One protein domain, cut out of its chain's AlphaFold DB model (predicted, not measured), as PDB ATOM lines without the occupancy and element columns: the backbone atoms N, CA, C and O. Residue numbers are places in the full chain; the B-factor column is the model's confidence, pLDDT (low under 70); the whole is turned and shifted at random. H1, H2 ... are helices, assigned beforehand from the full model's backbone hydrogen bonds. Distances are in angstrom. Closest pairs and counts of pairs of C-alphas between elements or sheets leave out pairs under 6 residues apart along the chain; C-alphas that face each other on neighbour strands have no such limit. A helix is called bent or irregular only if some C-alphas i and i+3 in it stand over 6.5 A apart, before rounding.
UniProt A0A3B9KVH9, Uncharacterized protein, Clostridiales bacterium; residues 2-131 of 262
ATOM      1  N   GLU A   2     124.410  97.911  84.373       70.69
ATOM      2  CA  GLU A   2     123.586  99.022  84.873       70.69
ATOM      3  C   GLU A   2     123.375  99.048  86.401       70.69
ATOM      4  O   GLU A   2     123.655 100.054  87.044       70.69
ATOM      5  N   ARG A   3     123.033  97.910  87.027       76.75
ATOM      6  CA  ARG A   3     122.825  97.829  88.491       76.75
ATOM      7  C   ARG A   3     124.076  98.153  89.325       76.75
ATOM      8  O   ARG A   3     123.957  98.701  90.416       76.75
ATOM      9  N   LYS A   4     125.276  97.823  88.823       81.12
ATOM     10  CA  LYS A   4     126.549  98.150  89.498       81.12
ATOM     11  C   LYS A   4     126.880  99.638  89.368       81.12
ATOM     12  O   LYS A   4     127.292 100.245  90.347       81.12
ATOM     13  N   SER A   5     126.646 100.222  88.191       82.50
ATOM     14  CA  SER A   5     126.826 101.662  87.968       82.50
ATOM     15  C   SER A   5     125.861 102.492  88.824       82.50
ATOM     16  O   SER A   5     126.284 103.451  89.465       82.50
ATOM     17  N   LEU A   6     124.596 102.066  88.943       87.56
ATOM     18  CA  LEU A   6     123.624 102.707  89.833       87.56
ATOM     19  C   LEU A   6     124.060 102.638  91.307       87.56
ATOM     20  O   LEU A   6     123.928 103.614  92.041       87.56
ATOM     21  N   LEU A   7     124.607 101.498  91.744       90.56
ATOM     22  CA  LEU A   7     125.113 101.338  93.109       90.56
ATOM     23  C   LEU A   7     126.271 102.302  93.402       90.56
ATOM     24  O   LEU A   7     126.245 102.965  94.435       90.56
ATOM     25  N   PHE A   8     127.256 102.409  92.505       91.44
ATOM     26  CA  PHE A   8     128.363 103.360  92.668       91.44
ATOM     27  C   PHE A   8     127.862 104.801  92.730       91.44
ATOM     28  O   PHE A   8     128.228 105.533  93.646       91.44
ATOM     29  N   ASN A   9     126.919 105.165  91.862       92.75
ATOM     30  CA  ASN A   9     126.309 106.486  91.890       92.75
ATOM     31  C   ASN A   9     125.632 106.792  93.238       92.75
ATOM     32  O   ASN A   9     125.842 107.863  93.806       92.75
ATOM     33  N   LYS A  10     124.880 105.833  93.798       93.44
ATOM     34  CA  LYS A  10     124.250 105.983  95.119       93.44
ATOM     35  C   LYS A  10     125.274 106.097  96.247       93.44
ATOM     36  O   LYS A  10     125.072 106.898  97.154       93.44
ATOM     37  N   LEU A  11     126.373 105.345  96.194       95.06
ATOM     38  CA  LEU A  11     127.444 105.439  97.190       95.06
ATOM     39  C   LEU A  11     128.159 106.797  97.146       95.06
ATOM     40  O   LEU A  11     128.422 107.374  98.199       95.06
ATOM     41  N   GLU A  12     128.416 107.341  95.953       94.25
ATOM     42  CA  GLU A  12     128.959 108.696  95.804       94.25
ATOM     43  C   GLU A  12     128.001 109.747  96.369       94.25
ATOM     44  O   GLU A  12     128.423 110.607  97.144       94.25
ATOM     45  N   ILE A  13     126.705 109.648  96.041       95.00
ATOM     46  CA  ILE A  13     125.669 110.539  96.581       95.00
ATOM     47  C   ILE A  13     125.683 110.497  98.111       95.00
ATOM     48  O   ILE A  13     125.738 111.549  98.745       95.00
ATOM     49  N   VAL A  14     125.677 109.304  98.712       95.75
ATOM     50  CA  VAL A  14     125.718 109.147 100.172       95.75
ATOM     51  C   VAL A  14     126.973 109.794 100.754       95.75
ATOM     52  O   VAL A  14     126.862 110.532 101.728       95.75
ATOM     53  N   GLY A  15     128.147 109.588 100.152       95.81
ATOM     54  CA  GLY A  15     129.389 110.200 100.626       95.81
ATOM     55  C   GLY A  15     129.330 111.733 100.646       95.81
ATOM     56  O   GLY A  15     129.657 112.350 101.660       95.81
ATOM     57  N   PHE A  16     128.825 112.361  99.578       94.81
ATOM     58  CA  PHE A  16     128.631 113.814  99.560       94.81
ATOM     59  C   PHE A  16     127.558 114.268 100.555       94.81
ATOM     60  O   PHE A  16     127.813 115.183 101.338       94.81
ATOM     61  N   LEU A  17     126.381 113.637 100.577       94.69
ATOM     62  CA  LEU A  17     125.305 114.007 101.503       94.69
ATOM     63  C   LEU A  17     125.771 113.935 102.961       94.69
ATOM     64  O   LEU A  17     125.566 114.890 103.708       94.69
ATOM     65  N   MET A  18     126.450 112.854 103.351       95.38
ATOM     66  CA  MET A  18     126.974 112.683 104.707       95.38
ATOM     67  C   MET A  18     128.053 113.714 105.040       95.38
ATOM     68  O   MET A  18     128.012 114.274 106.134       95.38
ATOM     69  N   TYR A  19     128.967 114.024 104.108       95.25
ATOM     70  CA  TYR A  19     129.958 115.092 104.292       95.25
ATOM     71  C   TYR A  19     129.286 116.421 104.650       95.25
ATOM     72  O   TYR A  19     129.593 117.015 105.683       95.25
ATOM     73  N   PHE A  20     128.335 116.874 103.831       93.94
ATOM     74  CA  PHE A  20     127.670 118.153 104.067       93.94
ATOM     75  C   PHE A  20     126.801 118.123 105.316       93.94
ATOM     76  O   PHE A  20     126.870 119.068 106.085       93.94
ATOM     77  N   ILE A  21     125.991 117.081 105.537       94.31
ATOM     78  CA  ILE A  21     125.086 117.021 106.693       94.31
ATOM     79  C   ILE A  21     125.894 117.029 107.990       94.31
ATOM     80  O   ILE A  21     125.624 117.848 108.865       94.31
ATOM     81  N   ILE A  22     126.900 116.158 108.108       95.62
ATOM     82  CA  ILE A  22     127.715 116.068 109.323       95.62
ATOM     83  C   ILE A  22     128.458 117.384 109.551       95.62
ATOM     84  O   ILE A  22     128.365 117.945 110.643       95.62
ATOM     85  N   LEU A  23     129.159 117.898 108.534       94.38
ATOM     86  CA  LEU A  23     129.956 119.113 108.683       94.38
ATOM     87  C   LEU A  23     129.071 120.335 108.948       94.38
ATOM     88  O   LEU A  23     129.368 121.117 109.843       94.38
ATOM     89  N   PHE A  24     127.962 120.491 108.225       94.62
ATOM     90  CA  PHE A  24     127.029 121.597 108.424       94.62
ATOM     91  C   PHE A  24     126.432 121.574 109.833       94.62
ATOM     92  O   PHE A  24     126.484 122.585 110.530       94.62
ATOM     93  N   CYS A  25     125.916 120.425 110.282       94.81
ATOM     94  CA  CYS A  25     125.352 120.283 111.622       94.81
ATOM     95  C   CYS A  25     126.394 120.577 112.700       94.81
ATOM     96  O   CYS A  25     126.126 121.348 113.616       94.81
ATOM     97  N   GLU A  26     127.596 120.014 112.582       95.00
ATOM     98  CA  GLU A  26     128.675 120.249 113.539       95.00
ATOM     99  C   GLU A  26     129.063 121.733 113.598       95.00
ATOM    100  O   GLU A  26     129.156 122.293 114.689       95.00
ATOM    101  N   ARG A  27     129.180 122.411 112.451       95.00
ATOM    102  CA  ARG A  27     129.467 123.852 112.387       95.00
ATOM    103  C   ARG A  27     128.334 124.715 112.955       95.00
ATOM    104  O   ARG A  27     128.618 125.717 113.610       95.00
ATOM    105  N   VAL A  28     127.067 124.337 112.763       94.88
ATOM    106  CA  VAL A  28     125.917 125.016 113.392       94.88
ATOM    107  C   VAL A  28     125.964 124.860 114.910       94.88
ATOM    108  O   VAL A  28     125.845 125.851 115.629       94.88
ATOM    109  N   LEU A  29     126.185 123.638 115.407       92.81
ATOM    110  CA  LEU A  29     126.331 123.383 116.843       92.81
ATOM    111  C   LEU A  29     127.511 124.165 117.420       92.81
ATOM    112  O   LEU A  29     127.387 124.740 118.502       92.81
ATOM    113  N   ALA A  30     128.617 124.241 116.680       91.56
ATOM    114  CA  ALA A  30     129.762 125.038 117.065       91.56
ATOM    115  C   ALA A  30     129.380 126.521 117.190       91.56
ATOM    116  O   ALA A  30     129.631 127.109 118.233       91.56
ATOM    117  N   LEU A  31     128.693 127.131 116.222       91.94
ATOM    118  CA  LEU A  31     128.262 128.530 116.354       91.94
ATOM    119  C   LEU A  31     127.332 128.772 117.550       91.94
ATOM    120  O   LEU A  31     127.516 129.747 118.274       91.94
ATOM    121  N   VAL A  32     126.354 127.889 117.766       91.50
ATOM    122  CA  VAL A  32     125.343 128.057 118.819       91.50
ATOM    123  C   VAL A  32     125.949 127.868 120.208       91.50
ATOM    124  O   VAL A  32     125.759 128.704 121.091       91.50
ATOM    125  N   PHE A  33     126.691 126.782 120.427       88.94
ATOM    126  CA  PHE A  33     127.216 126.476 121.756       88.94
ATOM    127  C   PHE A  33     128.454 127.286 122.111       88.94
ATOM    128  O   PHE A  33     128.654 127.589 123.289       88.94
ATOM    129  N   SER A  34     129.253 127.690 121.123       85.69
ATOM    130  CA  SER A  34     130.495 128.406 121.406       85.69
ATOM    131  C   SER A  34     130.281 129.875 121.803       85.69
ATOM    132  O   SER A  34     131.248 130.593 122.035       85.69
ATOM    133  N   VAL A  35     129.041 130.370 121.892       82.69
ATOM    134  CA  VAL A  35     128.790 131.713 122.449       82.69
ATOM    135  C   VAL A  35     129.285 131.773 123.898       82.69
ATOM    136  O   VAL A  35     130.061 132.662 124.241       82.69
ATOM    137  N   ASN A  36     128.923 130.765 124.699       81.69
ATOM    138  CA  ASN A  36     129.245 130.689 126.130       81.69
ATOM    139  C   ASN A  36     130.192 129.532 126.485       81.69
ATOM    140  O   ASN A  36     130.608 129.423 127.635       81.69
ATOM    141  N   ARG A  37     130.483 128.627 125.541       77.12
ATOM    142  CA  ARG A  37     131.350 127.457 125.753       77.12
ATOM    143  C   ARG A  37     132.622 127.560 124.911       77.12
ATOM    144  O   ARG A  37     132.618 128.197 123.861       77.12
ATOM    145  N   GLY A  38     133.686 126.897 125.357       75.19
ATOM    146  CA  GLY A  38     134.968 126.860 124.647       75.19
ATOM    147  C   GLY A  38     135.997 127.879 125.124       75.19
ATOM    148  O   GLY A  38     136.881 128.239 124.355       75.19
ATOM    149  N   ASP A  39     135.869 128.342 126.369       85.12
ATOM    150  CA  ASP A  39     136.882 129.111 127.093       85.12
ATOM    151  C   ASP A  39     137.433 130.294 126.279       85.12
ATOM    152  O   ASP A  39     136.695 131.224 125.939       85.12
ATOM    153  N   GLU A  40     138.715 130.250 125.920       84.00
ATOM    154  CA  GLU A  40     139.435 131.293 125.181       84.00
ATOM    155  C   GLU A  40     138.934 131.486 123.742       84.00
ATOM    156  O   GLU A  40     139.146 132.540 123.145       84.00
ATOM    157  N   TYR A  41     138.242 130.487 123.193       85.81
ATOM    158  CA  TYR A  41     137.611 130.526 121.875       85.81
ATOM    159  C   TYR A  41     136.141 130.948 121.933       85.81
ATOM    160  O   TYR A  41     135.509 131.051 120.883       85.81
ATOM    161  N   SER A  42     135.576 131.176 123.125       86.88
ATOM    162  CA  SER A  42     134.187 131.619 123.262       86.88
ATOM    163  C   SER A  42     133.986 133.023 122.690       86.88
ATOM    164  O   SER A  42     134.888 133.868 122.727       86.88
ATOM    165  N   LEU A  43     132.780 133.319 122.202       83.62
ATOM    166  CA  LEU A  43     132.469 134.653 121.675       83.62
ATOM    167  C   LEU A  43     132.495 135.725 122.784       83.62
ATOM    168  O   LEU A  43     132.863 136.874 122.540       83.62
ATOM    169  N   LEU A  44     132.136 135.339 124.013       86.56
ATOM    170  CA  LEU A  44     132.145 136.216 125.186       86.56
ATOM    171  C   LEU A  44     133.544 136.529 125.730       86.56
ATOM    172  O   LEU A  44     133.681 137.462 126.515       86.56
ATOM    173  N   SER A  45     134.587 135.812 125.300       84.12
ATOM    174  CA  SER A  45     135.974 136.112 125.697       84.12
ATOM    175  C   SER A  45     136.466 137.494 125.235       84.12
ATOM    176  O   SER A  45     137.493 137.967 125.715       84.12
ATOM    177  N   GLY A  46     135.773 138.139 124.286       80.50
ATOM    178  CA  GLY A  46     136.138 139.461 123.770       80.50
ATOM    179  C   GLY A  46     137.337 139.469 122.815       80.50
ATOM    180  O   GLY A  46     137.804 140.536 122.421       80.50
ATOM    181  N   ASN A  47     137.858 138.301 122.425       85.25
ATOM    182  CA  ASN A  47     139.017 138.206 121.540       85.25
ATOM    183  C   ASN A  47     138.643 138.526 120.080       85.25
ATOM    184  O   ASN A  47     137.767 137.890 119.493       85.25
ATOM    185  N   GLY A  48     139.362 139.473 119.468       85.69
ATOM    186  CA  GLY A  48     139.156 139.901 118.080       85.69
ATOM    187  C   GLY A  48     139.189 138.761 117.057       85.69
ATOM    188  O   GLY A  48     138.395 138.758 116.118       85.69
ATOM    189  N   PHE A  49     140.058 137.764 117.265       89.06
ATOM    190  CA  PHE A  49     140.126 136.583 116.398       89.06
ATOM    191  C   PHE A  49     138.804 135.803 116.396       89.06
ATOM    192  O   PHE A  49     138.327 135.410 115.334       89.06
ATOM    193  N   ASN A  50     138.176 135.631 117.565       90.44
ATOM    194  CA  ASN A  50     136.948 134.845 117.691       90.44
ATOM    195  C   ASN A  50     135.802 135.491 116.908       90.44
ATOM    196  O   ASN A  50     135.070 134.792 116.215       90.44
ATOM    197  N   TYR A  51     135.680 136.822 116.920       91.00
ATOM    198  CA  TYR A  51     134.666 137.501 116.108       91.00
ATOM    199  C   TYR A  51     134.845 137.231 114.611       91.00
ATOM    200  O   TYR A  51     133.868 136.948 113.920       91.00
ATOM    201  N   VAL A  52     136.087 137.259 114.118       92.19
ATOM    202  CA  VAL A  52     136.391 136.954 112.714       92.19
ATOM    203  C   VAL A  52     136.099 135.488 112.402       92.19
ATOM    204  O   VAL A  52     135.402 135.206 111.428       92.19
ATOM    205  N   ALA A  53     136.572 134.561 113.237       92.50
ATOM    206  CA  ALA A  53     136.355 133.129 113.059       92.50
ATOM    207  C   ALA A  53     134.855 132.799 112.972       92.50
ATOM    208  O   ALA A  53     134.423 132.132 112.035       92.50
ATOM    209  N   TYR A  54     134.038 133.340 113.880       93.19
ATOM    210  CA  TYR A  54     132.595 133.087 113.894       93.19
ATOM    211  C   TYR A  54     131.883 133.756 112.726       93.19
ATOM    212  O   TYR A  54     130.985 133.147 112.146       93.19
ATOM    213  N   ALA A  55     132.279 134.975 112.348       94.25
ATOM    214  CA  ALA A  55     131.720 135.649 111.182       94.25
ATOM    215  C   ALA A  55     131.992 134.854 109.897       94.25
ATOM    216  O   ALA A  55     131.074 134.637 109.105       94.25
ATOM    217  N   VAL A  56     133.220 134.355 109.717       95.12
ATOM    218  CA  VAL A  56     133.584 133.508 108.573       95.12
ATOM    219  C   VAL A  56     132.823 132.186 108.610       95.12
ATOM    220  O   VAL A  56     132.273 131.786 107.588       95.12
ATOM    221  N   THR A  57     132.725 131.522 109.765       95.25
ATOM    222  CA  THR A  57     131.955 130.276 109.898       95.25
ATOM    223  C   THR A  57     130.469 130.492 109.593       95.25
ATOM    224  O   THR A  57     129.884 129.703 108.853       95.25
ATOM    225  N   ALA A  58     129.857 131.570 110.089       96.12
ATOM    226  CA  ALA A  58     128.461 131.904 109.804       96.12
ATOM    227  C   ALA A  58     128.238 132.231 108.321       96.12
ATOM    228  O   ALA A  58     127.322 131.690 107.700       96.12
ATOM    229  N   ALA A  59     129.105 133.054 107.723       97.12
ATOM    230  CA  ALA A  59     129.042 133.381 106.301       97.12
ATOM    231  C   ALA A  59     129.230 132.133 105.421       97.12
ATOM    232  O   ALA A  59     128.484 131.932 104.464       97.12
ATOM    233  N   SER A  60     130.180 131.267 105.780       96.88
ATOM    234  CA  SER A  60     130.445 129.984 105.125       96.88
ATOM    235  C   SER A  60     129.245 129.038 105.198       96.88
ATOM    236  O   SER A  60     128.901 128.426 104.189       96.88
ATOM    237  N   LEU A  61     128.553 128.963 106.338       96.38
ATOM    238  CA  LEU A  61     127.331 128.170 106.480       96.38
ATOM    239  C   LEU A  61     126.181 128.717 105.638       96.38
ATOM    240  O   LEU A  61     125.530 127.946 104.938       96.38
ATOM    241  N   LEU A  62     125.941 130.029 105.665       96.44
ATOM    242  CA  LEU A  62     124.865 130.651 104.888       96.44
ATOM    243  C   LEU A  62     125.100 130.496 103.381       96.44
ATOM    244  O   LEU A  62     124.223 130.022 102.656       96.44
ATOM    245  N   ALA A  63     126.298 130.848 102.912       96.38
ATOM    246  CA  ALA A  63     126.669 130.720 101.508       96.38
ATOM    247  C   ALA A  63     126.738 129.246 101.081       96.38
ATOM    248  O   ALA A  63     126.235 128.884 100.018       96.38
ATOM    249  N   GLY A  64     127.307 128.387 101.928       93.25
ATOM    250  CA  GLY A  64     127.397 126.947 101.710       93.25
ATOM    251  C   GLY A  64     126.021 126.307 101.585       93.25
ATOM    252  O   GLY A  64     125.784 125.597 100.614       93.25
ATOM    253  N   ALA A  65     125.086 126.621 102.487       92.25
ATOM    254  CA  ALA A  65     123.701 126.162 102.406       92.25
ATOM    255  C   ALA A  65     123.040 126.611 101.102       92.25
ATOM    256  O   ALA A  65     122.521 125.774 100.367       92.25
ATOM    257  N   ALA A  66     123.109 127.908 100.779       94.69
ATOM    258  CA  ALA A  66     122.495 128.468  99.576       94.69
ATOM    259  C   ALA A  66     123.013 127.803  98.287       94.69
ATOM    260  O   ALA A  66     122.230 127.462  97.396       94.69
ATOM    261  N   LEU A  67     124.325 127.572  98.202       94.06
ATOM    262  CA  LEU A  67     124.967 126.923  97.059       94.06
ATOM    263  C   LEU A  67     124.715 125.410  97.026       94.06
ATOM    264  O   LEU A  67     124.620 124.834  95.941       94.06
ATOM    265  N   ALA A  68     124.570 124.776  98.190       91.31
ATOM    266  CA  ALA A  68     124.313 123.349  98.313       91.31
ATOM    267  C   ALA A  68     122.859 122.970  97.993       91.31
ATOM    268  O   ALA A  68     122.647 121.855  97.529       91.31
ATOM    269  N   VAL A  69     121.862 123.858  98.144       91.62
ATOM    270  CA  VAL A  69     120.436 123.505  97.932       91.62
ATOM    271  C   VAL A  69     120.202 122.794  96.596       91.62
ATOM    272  O   VAL A  69     119.619 121.713  96.553       91.62
ATOM    273  N   ARG A  70     120.669 123.379  95.486       91.62
ATOM    274  CA  ARG A  70     120.452 122.818  94.142       91.62
ATOM    275  C   ARG A  70     121.084 121.429  93.957       91.62
ATOM    276  O   ARG A  70     120.344 120.519  93.575       91.62
ATOM    277  N   PRO A  71     122.398 121.224  94.195       92.06
ATOM    278  CA  PRO A  71     122.992 119.897  94.076       92.06
ATOM    279  C   PRO A  71     122.390 118.908  95.082       92.06
ATOM    280  O   PRO A  71     122.188 117.756  94.716       92.06
ATOM    281  N   PHE A  72     122.008 119.342  96.289       89.75
ATOM    282  CA  PHE A  72     121.365 118.484  97.292       89.75
ATOM    283  C   PHE A  72     120.020 117.952  96.831       89.75
ATOM    284  O   PHE A  72     119.786 116.750  96.893       89.75
ATOM    285  N   VAL A  73     119.151 118.824  96.323       90.75
ATOM    286  CA  VAL A  73     117.832 118.416  95.827       90.75
ATOM    287  C   VAL A  73     117.971 117.444  94.655       90.75
ATOM    288  O   VAL A  73     117.249 116.450  94.597       90.75
ATOM    289  N   LYS A  74     118.916 117.690  93.739       93.00
ATOM    290  CA  LYS A  74     119.191 116.777  92.620       93.00
ATOM    291  C   LYS A  74     119.744 115.428  93.094       93.00
ATOM    292  O   LYS A  74     119.268 114.397  92.629       93.00
ATOM    293  N   MET A  75     120.703 115.428  94.021       92.75
ATOM    294  CA  MET A  75     121.258 114.207  94.616       92.75
ATOM    295  C   MET A  75     120.186 113.410  95.362       92.75
ATOM    296  O   MET A  75     120.078 112.207  95.169       92.75
ATOM    297  N   TYR A  76     119.352 114.076  96.162       89.44
ATOM    298  CA  TYR A  76     118.245 113.442  96.875       89.44
ATOM    299  C   TYR A  76     117.226 112.827  95.910       89.44
ATOM    300  O   TYR A  76     116.821 111.682  96.090       89.44
ATOM    301  N   ARG A  77     116.856 113.553  94.846       90.25
ATOM    302  CA  ARG A  77     115.956 113.030  93.811       90.25
ATOM    303  C   ARG A  77     116.533 111.775  93.163       90.25
ATOM    304  O   ARG A  77     115.838 110.772  93.145       90.25
ATOM    305  N   ALA A  78     117.788 111.820  92.716       89.88
ATOM    306  CA  ALA A  78     118.484 110.682  92.109       89.88
ATOM    307  C   ALA A  78     118.702 109.508  93.085       89.88
ATOM    308  O   ALA A  78     118.803 108.356  92.679       89.88
ATOM    309  N   PHE A  79     118.771 109.778  94.389       88.75
ATOM    310  CA  PHE A  79     118.876 108.731  95.400       88.75
ATOM    311  C   PHE A  79     117.567 107.942  95.553       88.75
ATOM    312  O   PHE A  79     117.593 106.708  95.650       88.75
ATOM    313  N   VAL A  80     116.439 108.665  95.579       88.06
ATOM    314  CA  VAL A  80     115.087 108.107  95.740       88.06
ATOM    315  C   VAL A  80     114.555 107.516  94.432       88.06
ATOM    316  O   VAL A  80     113.852 106.510  94.468       88.06
ATOM    317  N   SER A  81     114.892 108.106  93.286       85.50
ATOM    318  CA  SER A  81     114.549 107.563  91.972       85.50
ATOM    319  C   SER A  81     115.564 106.507  91.506       85.50
ATOM    320  O   SER A  81     116.566 106.213  92.165       85.50
ATOM    321  N   GLU A  82     115.290 105.898  90.352       79.38
ATOM    322  CA  GLU A  82     116.264 105.077  89.618       79.38
ATOM    323  C   GLU A  82     117.088 105.913  88.618       79.38
ATOM    324  O   GLU A  82     117.792 105.366  87.771       79.38
ATOM    325  N   GLU A  83     117.028 107.248  88.705       85.12
ATOM    326  CA  GLU A  83     117.796 108.138  87.834       85.12
ATOM    327  C   GLU A  83     119.245 108.280  88.316       85.12
ATOM    328  O   GLU A  83     119.530 108.347  89.512       85.12
ATOM    329  N   ARG A  84     120.185 108.394  87.373       84.88
ATOM    330  CA  ARG A  84     121.605 108.590  87.683       84.88
ATOM    331  C   ARG A  84     121.912 110.070  87.893       84.88
ATOM    332  O   ARG A  84     121.660 110.897  87.017       84.88
ATOM    333  N   PHE A  85     122.545 110.405  89.013       88.25
ATOM    334  CA  PHE A  85     123.097 111.740  89.218       88.25
ATOM    335  C   PHE A  85     124.374 111.913  88.387       88.25
ATOM    336  O   PHE A  85     125.354 111.191  88.575       88.25
ATOM    337  N   SER A  86     124.390 112.884  87.476       89.00
ATOM    338  CA  SER A  86     125.578 113.166  86.669       89.00
ATOM    339  C   SER A  86     126.568 114.047  87.431       89.00
ATOM    340  O   SER A  86     126.508 115.279  87.405       89.00
ATOM    341  N   PHE A  87     127.531 113.402  88.091       88.25
ATOM    342  CA  PHE A  87     128.637 114.094  88.755       88.25
ATOM    343  C   PHE A  87     129.505 114.908  87.789       88.25
ATOM    344  O   PHE A  87     130.155 115.856  88.213       88.25
ATOM    345  N   GLU A  88     129.505 114.595  86.493       87.94
ATOM    346  CA  GLU A  88     130.289 115.334  85.499       87.94
ATOM    347  C   GLU A  88     129.718 116.724  85.247       87.94
ATOM    348  O   GLU A  88     130.455 117.716  85.277       87.94
ATOM    349  N   THR A  89     128.399 116.801  85.058       89.50
ATOM    350  CA  THR A  89     127.696 118.059  84.789       89.50
ATOM    351  C   THR A  89     127.521 118.882  86.060       89.50
ATOM    352  O   THR A  89     127.665 120.102  86.028       89.50
ATOM    353  N   GLU A  90     127.287 118.227  87.199       92.44
ATOM    354  CA  GLU A  90     127.076 118.892  88.491       92.44
ATOM    355  C   GLU A  90     128.373 119.080  89.307       92.44
ATOM    356  O   GLU A  90     128.338 119.614  90.415       92.44
ATOM    357  N   SER A  91     129.535 118.704  88.757       92.50
ATOM    358  CA  SER A  91     130.848 118.806  89.423       92.50
ATOM    359  C   SER A  91     131.165 120.215  89.922       92.50
ATOM    360  O   SER A  91     131.640 120.389  91.042       92.50
ATOM    361  N   LYS A  92     130.911 121.238  89.097       94.50
ATOM    362  CA  LYS A  92     131.231 122.636  89.415       94.50
ATOM    363  C   LYS A  92     130.432 123.165  90.616       94.50
ATOM    364  O   LYS A  92     131.073 123.599  91.571       94.50
ATOM    365  N   PRO A  93     129.082 123.159  90.615       94.62
ATOM    366  CA  PRO A  93     128.324 123.643  91.768       94.62
ATOM    367  C   PRO A  93     128.606 122.825  93.034       94.62
ATOM    368  O   PRO A  93     128.707 123.409  94.110       94.62
ATOM    369  N   LEU A  94     128.812 121.508  92.911       94.12
ATOM    370  CA  LEU A  94     129.156 120.648  94.043       94.12
ATOM    371  C   LEU A  94     130.505 121.031  94.663       94.12
ATOM    372  O   LEU A  94     130.587 121.258  95.867       94.12
ATOM    373  N   ALA A  95     131.551 121.165  93.847       96.12
ATOM    374  CA  ALA A  95     132.885 121.507  94.327       96.12
ATOM    375  C   ALA A  95     132.951 122.915  94.936       96.12
ATOM    376  O   ALA A  95     133.636 123.123  95.936       96.12
ATOM    377  N   VAL A  96     132.201 123.871  94.374       96.25
ATOM    378  CA  VAL A  96     132.068 125.216  94.947       96.25
ATOM    379  C   VAL A  96     131.374 125.153  96.309       96.25
ATOM    380  O   VAL A  96     131.870 125.754  97.254       96.25
ATOM    381  N   ALA A  97     130.277 124.404  96.445       95.62
ATOM    382  CA  ALA A  97     129.592 124.253  97.728       95.62
ATOM    383  C   ALA A  97     130.488 123.584  98.788       95.62
ATOM    384  O   ALA A  97     130.534 124.048  99.928       95.62
ATOM    385  N   VAL A  98     131.251 122.549  98.406       95.06
ATOM    386  CA  VAL A  98     132.234 121.891  99.284       95.06
ATOM    387  C   VAL A  98     133.289 122.891  99.758       95.06
ATOM    388  O   VAL A  98     133.532 122.983 100.957       95.06
ATOM    389  N   ALA A  99     133.886 123.659  98.840       96.19
ATOM    390  CA  ALA A  99     134.921 124.638  99.167       96.19
ATOM    391  C   ALA A  99     134.385 125.801 100.016       96.19
ATOM    392  O   ALA A  99     135.039 126.230 100.959       96.19
ATOM    393  N   VAL A 100     133.180 126.298  99.728       96.75
ATOM    394  CA  VAL A 100     132.573 127.376 100.519       96.75
ATOM    395  C   VAL A 100     132.289 126.921 101.946       96.75
ATOM    396  O   VAL A 100     132.608 127.660 102.874       96.75
ATOM    397  N   LEU A 101     131.755 125.710 102.141       94.81
ATOM    398  CA  LEU A 101     131.537 125.146 103.479       94.81
ATOM    399  C   LEU A 101     132.862 124.876 104.217       94.81
ATOM    400  O   LEU A 101     132.945 125.027 105.435       94.81
ATOM    401  N   LEU A 102     133.912 124.520 103.473       94.75
ATOM    402  CA  LEU A 102     135.237 124.241 104.017       94.75
ATOM    403  C   LEU A 102     135.858 125.460 104.714       94.75
ATOM    404  O   LEU A 102     136.515 125.283 105.734       94.75
ATOM    405  N   PHE A 103     135.597 126.690 104.254       95.12
ATOM    406  CA  PHE A 103     136.071 127.905 104.937       95.12
ATOM    407  C   PHE A 103     135.675 127.950 106.419       95.12
ATOM    408  O   PHE A 103     136.514 128.247 107.266       95.12
ATOM    409  N   GLY A 104     134.429 127.606 106.755       91.00
ATOM    410  CA  GLY A 104     133.975 127.521 108.143       91.00
ATOM    411  C   GLY A 104     134.561 126.328 108.903       91.00
ATOM    412  O   GLY A 104     134.664 126.372 110.130       91.00
ATOM    413  N   GLY A 105     134.961 125.274 108.186       90.25
ATOM    414  CA  GLY A 105     135.714 124.139 108.721       90.25
ATOM    415  C   GLY A 105     137.165 124.480 109.069       90.25
ATOM    416  O   GLY A 105     137.707 123.887 109.995       90.25
ATOM    417  N   MET A 106     137.769 125.451 108.377       94.31
ATOM    418  CA  MET A 106     139.145 125.906 108.624       94.31
ATOM    419  C   MET A 106     139.248 126.980 109.715       94.31
ATOM    420  O   MET A 106     140.340 127.458 109.987       94.31
ATOM    421  N   MET A 107     138.143 127.365 110.357       93.12
ATOM    422  CA  MET A 107     138.153 128.288 111.494       93.12
ATOM    423  C   MET A 107     137.911 127.516 112.789       93.12
ATOM    424  O   MET A 107     136.871 126.861 112.938       93.12
ATOM    425  N   HIS A 108     138.844 127.601 113.742       90.56
ATOM    426  CA  HIS A 108     138.605 127.018 115.055       90.56
ATOM    427  C   HIS A 108     137.653 127.896 115.870       90.56
ATOM    428  O   HIS A 108     137.929 129.058 116.158       90.56
ATOM    429  N   THR A 109     136.529 127.308 116.269       90.25
ATOM    430  CA  THR A 109     135.564 127.885 117.215       90.25
ATOM    431  C   THR A 109     135.492 127.036 118.485       90.25
ATOM    432  O   THR A 109     135.873 125.861 118.462       90.25
ATOM    433  N   GLY A 110     134.999 127.602 119.590       85.06
ATOM    434  CA  GLY A 110     135.130 127.012 120.931       85.06
ATOM    435  C   GLY A 110     134.490 125.639 121.176       85.06
ATOM    436  O   GLY A 110     134.873 124.941 122.108       85.06
ATOM    437  N   PHE A 111     133.562 125.208 120.331       86.56
ATOM    438  CA  PHE A 111     132.867 123.920 120.403       86.56
ATOM    439  C   PHE A 111     133.069 123.116 119.111       86.56
ATOM    440  O   PHE A 111     132.195 122.378 118.665       86.56
ATOM    441  N   THR A 112     134.234 123.281 118.479       86.38
ATOM    442  CA  THR A 112     134.626 122.477 117.319       86.38
ATOM    443  C   THR A 112     134.936 121.041 117.734       86.38
ATOM    444  O   THR A 112     135.854 120.791 118.512       86.38
ATOM    445  N   LEU A 113     134.211 120.085 117.157       89.50
ATOM    446  CA  LEU A 113     134.419 118.655 117.355       89.50
ATOM    447  C   LEU A 113     135.257 118.092 116.204       89.50
ATOM    448  O   LEU A 113     134.726 117.553 115.231       89.50
ATOM    449  N   ALA A 114     136.583 118.178 116.335       86.56
ATOM    450  CA  ALA A 114     137.520 117.749 115.292       86.56
ATOM    451  C   ALA A 114     137.251 116.316 114.787       86.56
ATOM    452  O   ALA A 114     137.261 116.071 113.585       86.56
ATOM    453  N   GLY A 115     136.927 115.374 115.682       90.12
ATOM    454  CA  GLY A 115     136.602 113.994 115.297       90.12
ATOM    455  C   GLY A 115     135.381 113.877 114.374       90.12
ATOM    456  O   GLY A 115     135.381 113.070 113.446       90.12
ATOM    457  N   VAL A 116     134.363 114.719 114.573       93.56
ATOM    458  CA  VAL A 116     133.153 114.747 113.734       93.56
ATOM    459  C   VAL A 116     133.459 115.367 112.369       93.56
ATOM    460  O   VAL A 116     132.992 114.866 111.346       93.56
ATOM    461  N   GLN A 117     134.310 116.396 112.325       92.12
ATOM    462  CA  GLN A 117     134.797 116.954 111.062       92.12
ATOM    463  C   GLN A 117     135.605 115.922 110.267       92.12
ATOM    464  O   GLN A 117     135.353 115.734 109.078       92.12
ATOM    465  N   PHE A 118     136.519 115.194 110.919       91.38
ATOM    466  CA  PHE A 118     137.265 114.103 110.284       91.38
ATOM    467  C   PHE A 118     136.348 113.008 109.741       91.38
ATOM    468  O   PHE A 118     136.579 112.525 108.633       91.38
ATOM    469  N   ALA A 119     135.281 112.659 110.465       94.94
ATOM    470  CA  ALA A 119     134.281 111.721 109.966       94.94
ATOM    471  C   ALA A 119     133.606 112.239 108.684       94.94
ATOM    472  O   ALA A 119     133.497 111.491 107.712       94.94
ATOM    473  N   ALA A 120     133.226 113.522 108.634       95.75
ATOM    474  CA  ALA A 120     132.675 114.139 107.427       95.75
ATOM    475  C   ALA A 120     133.655 114.056 106.243       95.75
ATOM    476  O   ALA A 120     133.270 113.613 105.158       95.75
ATOM    477  N   TYR A 121     134.932 114.415 106.439       93.44
ATOM    478  CA  TYR A 121     135.957 114.276 105.394       93.44
ATOM    479  C   TYR A 121     136.164 112.821 104.965       93.44
ATOM    480  O   TYR A 121     136.386 112.567 103.784       93.44
ATOM    481  N   GLY A 122     136.039 111.861 105.883       96.00
ATOM    482  CA  GLY A 122     136.078 110.433 105.569       96.00
ATOM    483  C   GLY A 122     135.006 110.023 104.556       96.00
ATOM    484  O   GLY A 122     135.313 109.317 103.596       96.00
ATOM    485  N   PHE A 123     133.774 110.524 104.700       97.62
ATOM    486  CA  PHE A 123     132.706 110.295 103.717       97.62
ATOM    487  C   PHE A 123     133.001 110.935 102.357       97.62
ATOM    488  O   PHE A 123     132.725 110.331 101.318       97.62
ATOM    489  N   LEU A 124     133.611 112.122 102.351       95.88
ATOM    490  CA  LEU A 124     134.036 112.779 101.117       95.88
ATOM    491  C   LEU A 124     135.132 111.973 100.395       95.88
ATOM    492  O   LEU A 124     135.041 111.743  99.192       95.88
ATOM    493  N   ILE A 125     136.130 111.474 101.132       96.62
ATOM    494  CA  ILE A 125     137.192 110.610 100.588       96.62
ATOM    495  C   ILE A 125     136.607 109.291 100.073       96.62
ATOM    496  O   ILE A 125     136.990 108.827  99.000       96.62
ATOM    497  N   ALA A 126     135.644 108.700 100.787       97.06
ATOM    498  CA  ALA A 126     134.946 107.506 100.319       97.06
ATOM    499  C   ALA A 126     134.248 107.753  98.971       97.06
ATOM    500  O   ALA A 126     134.369 106.924  98.069       97.06
ATOM    501  N   ALA A 127     133.607 108.914  98.784       96.31
ATOM    502  CA  ALA A 127     133.045 109.297  97.486       96.31
ATOM    503  C   ALA A 127     134.128 109.398  96.395       96.31
ATOM    504  O   ALA A 127     133.908 108.946  95.273       96.31
ATOM    505  N   PHE A 128     135.323 109.911  96.718       96.88
ATOM    506  CA  PHE A 128     136.433 109.959  95.757       96.88
ATOM    507  C   PHE A 128     136.894 108.567  95.334       96.88
ATOM    508  O   PHE A 128     137.151 108.337  94.154       96.88
ATOM    509  N   ILE A 129     136.980 107.636  96.285       97.12
ATOM    510  CA  ILE A 129     137.367 106.248  96.020       97.12
ATOM    511  C   ILE A 129     136.335 105.577  95.113       97.12
ATOM    512  O   ILE A 129     136.717 104.945  94.129       97.12
ATOM    513  N   VAL A 130     135.038 105.740  95.389       96.25
ATOM    514  CA  VAL A 130     133.979 105.166  94.544       96.25
ATOM    515  C   VAL A 130     134.045 105.740  93.128       96.25
ATOM    516  O   VAL A 130     134.082 104.974  92.164       96.25
ATOM    517  N   ARG A 131     134.183 107.066  93.000       94.31
ATOM    518  CA  ARG A 131     134.337 107.736  91.701       94.31
ATOM    519  C   ARG A 131     135.573 107.249  90.943       94.31
ATOM    520  O   ARG A 131     135.532 107.070  89.728       94.31
TER     521      ARG A 131
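Overview. This is residues 2 to 131 of the 262 residues of an uncharacterized protein of Clostridiales bacterium (UniProt A0A3B9KVH9). What shape do these atoms make? They make a rod of helices: the long H1 runs along it with H4 packed side by side against it, and a second pair, H2a and H3, lies side by side and meets H1 over part of its length. H2b turns off from H2a at a bend and packs on H1. What is it built of? The 130 printed residues hold four named helices, H1, H2, H3 and H4 in that order, and no named strand; the class is all helix. How large is it? It is only just compact, close to loose, with a radius of gyration of the C-alphas of 16.4 A, and spans 57 by 24 by 20 A.

Along the chain. Where does the first helix run? H1, residues 2 to 33, measures 46.1 A, from C-alpha 2 at (123.586, 99.022, 84.873) to C-alpha 33 at (127.216, 126.476, 121.756). What follows it? H2, residues 48 to 80, was assigned as one helix by its hydrogen bonds but is bent, C-alphas 67 and 70 being 6.8 A apart. Its arms are H2a, residues 48 to 67, 28.5 A, and H2b, residues 70 to 80, 15.7 A, at a steep tilt of 54 degrees. Which helices remain? H3, residues 87 to 105, 23.4 A, is irregular, with C-alphas 89 and 92 7.4 A apart, and has a kink of 36 degrees near residue 94. H4, residues 114 to 131, 25.8 A, ends with C-alpha 131 at (134.337, 107.736, 91.701).

Arrangement. What does H1, the hub, touch? It touches H4 at a shallow tilt of 19 degrees, opposite ways, closest at the C-alphas of Tyr 19 and Ala 120, 4.3 A. With residues 24 to 31 alone it touches H2a, its hairpin partner, at a tilt of 34 degrees, only just shallow; the closest C-alphas, Leu 31 and Tyr 54, are 6.8 A apart. With residues 10 to 17 alone it touches H2b, closest at the C-alphas of Lys 10 and Phe 79, 6.0 A. Is there a bundle? H1, H2a and H3 form an up and down bundle, each running against the one before it; H2a and H3 touch at 20 degrees, closest at the C-alphas of Thr 57 and Gly 104, 3.8 A. What do the backbones show? Every O i to N i+4 pair is within hydrogen-bond range in H1, H2a, H2b and H4, and 12 of 15 are in H3. Which parts stay apart? H4 is apart from H2a and H2b.

Size, cuts and confidence. How far does it reach? The two C-alphas farthest apart, Glu 2 and Gly 46, are 57.5 A apart. Is the backbone unbroken? The printed part has no cut; the link from H1 to H2, 14 residues, is long. Is confidence low anywhere? No printed residue is under 70, and the mean pLDDT of the printed part is 91.2.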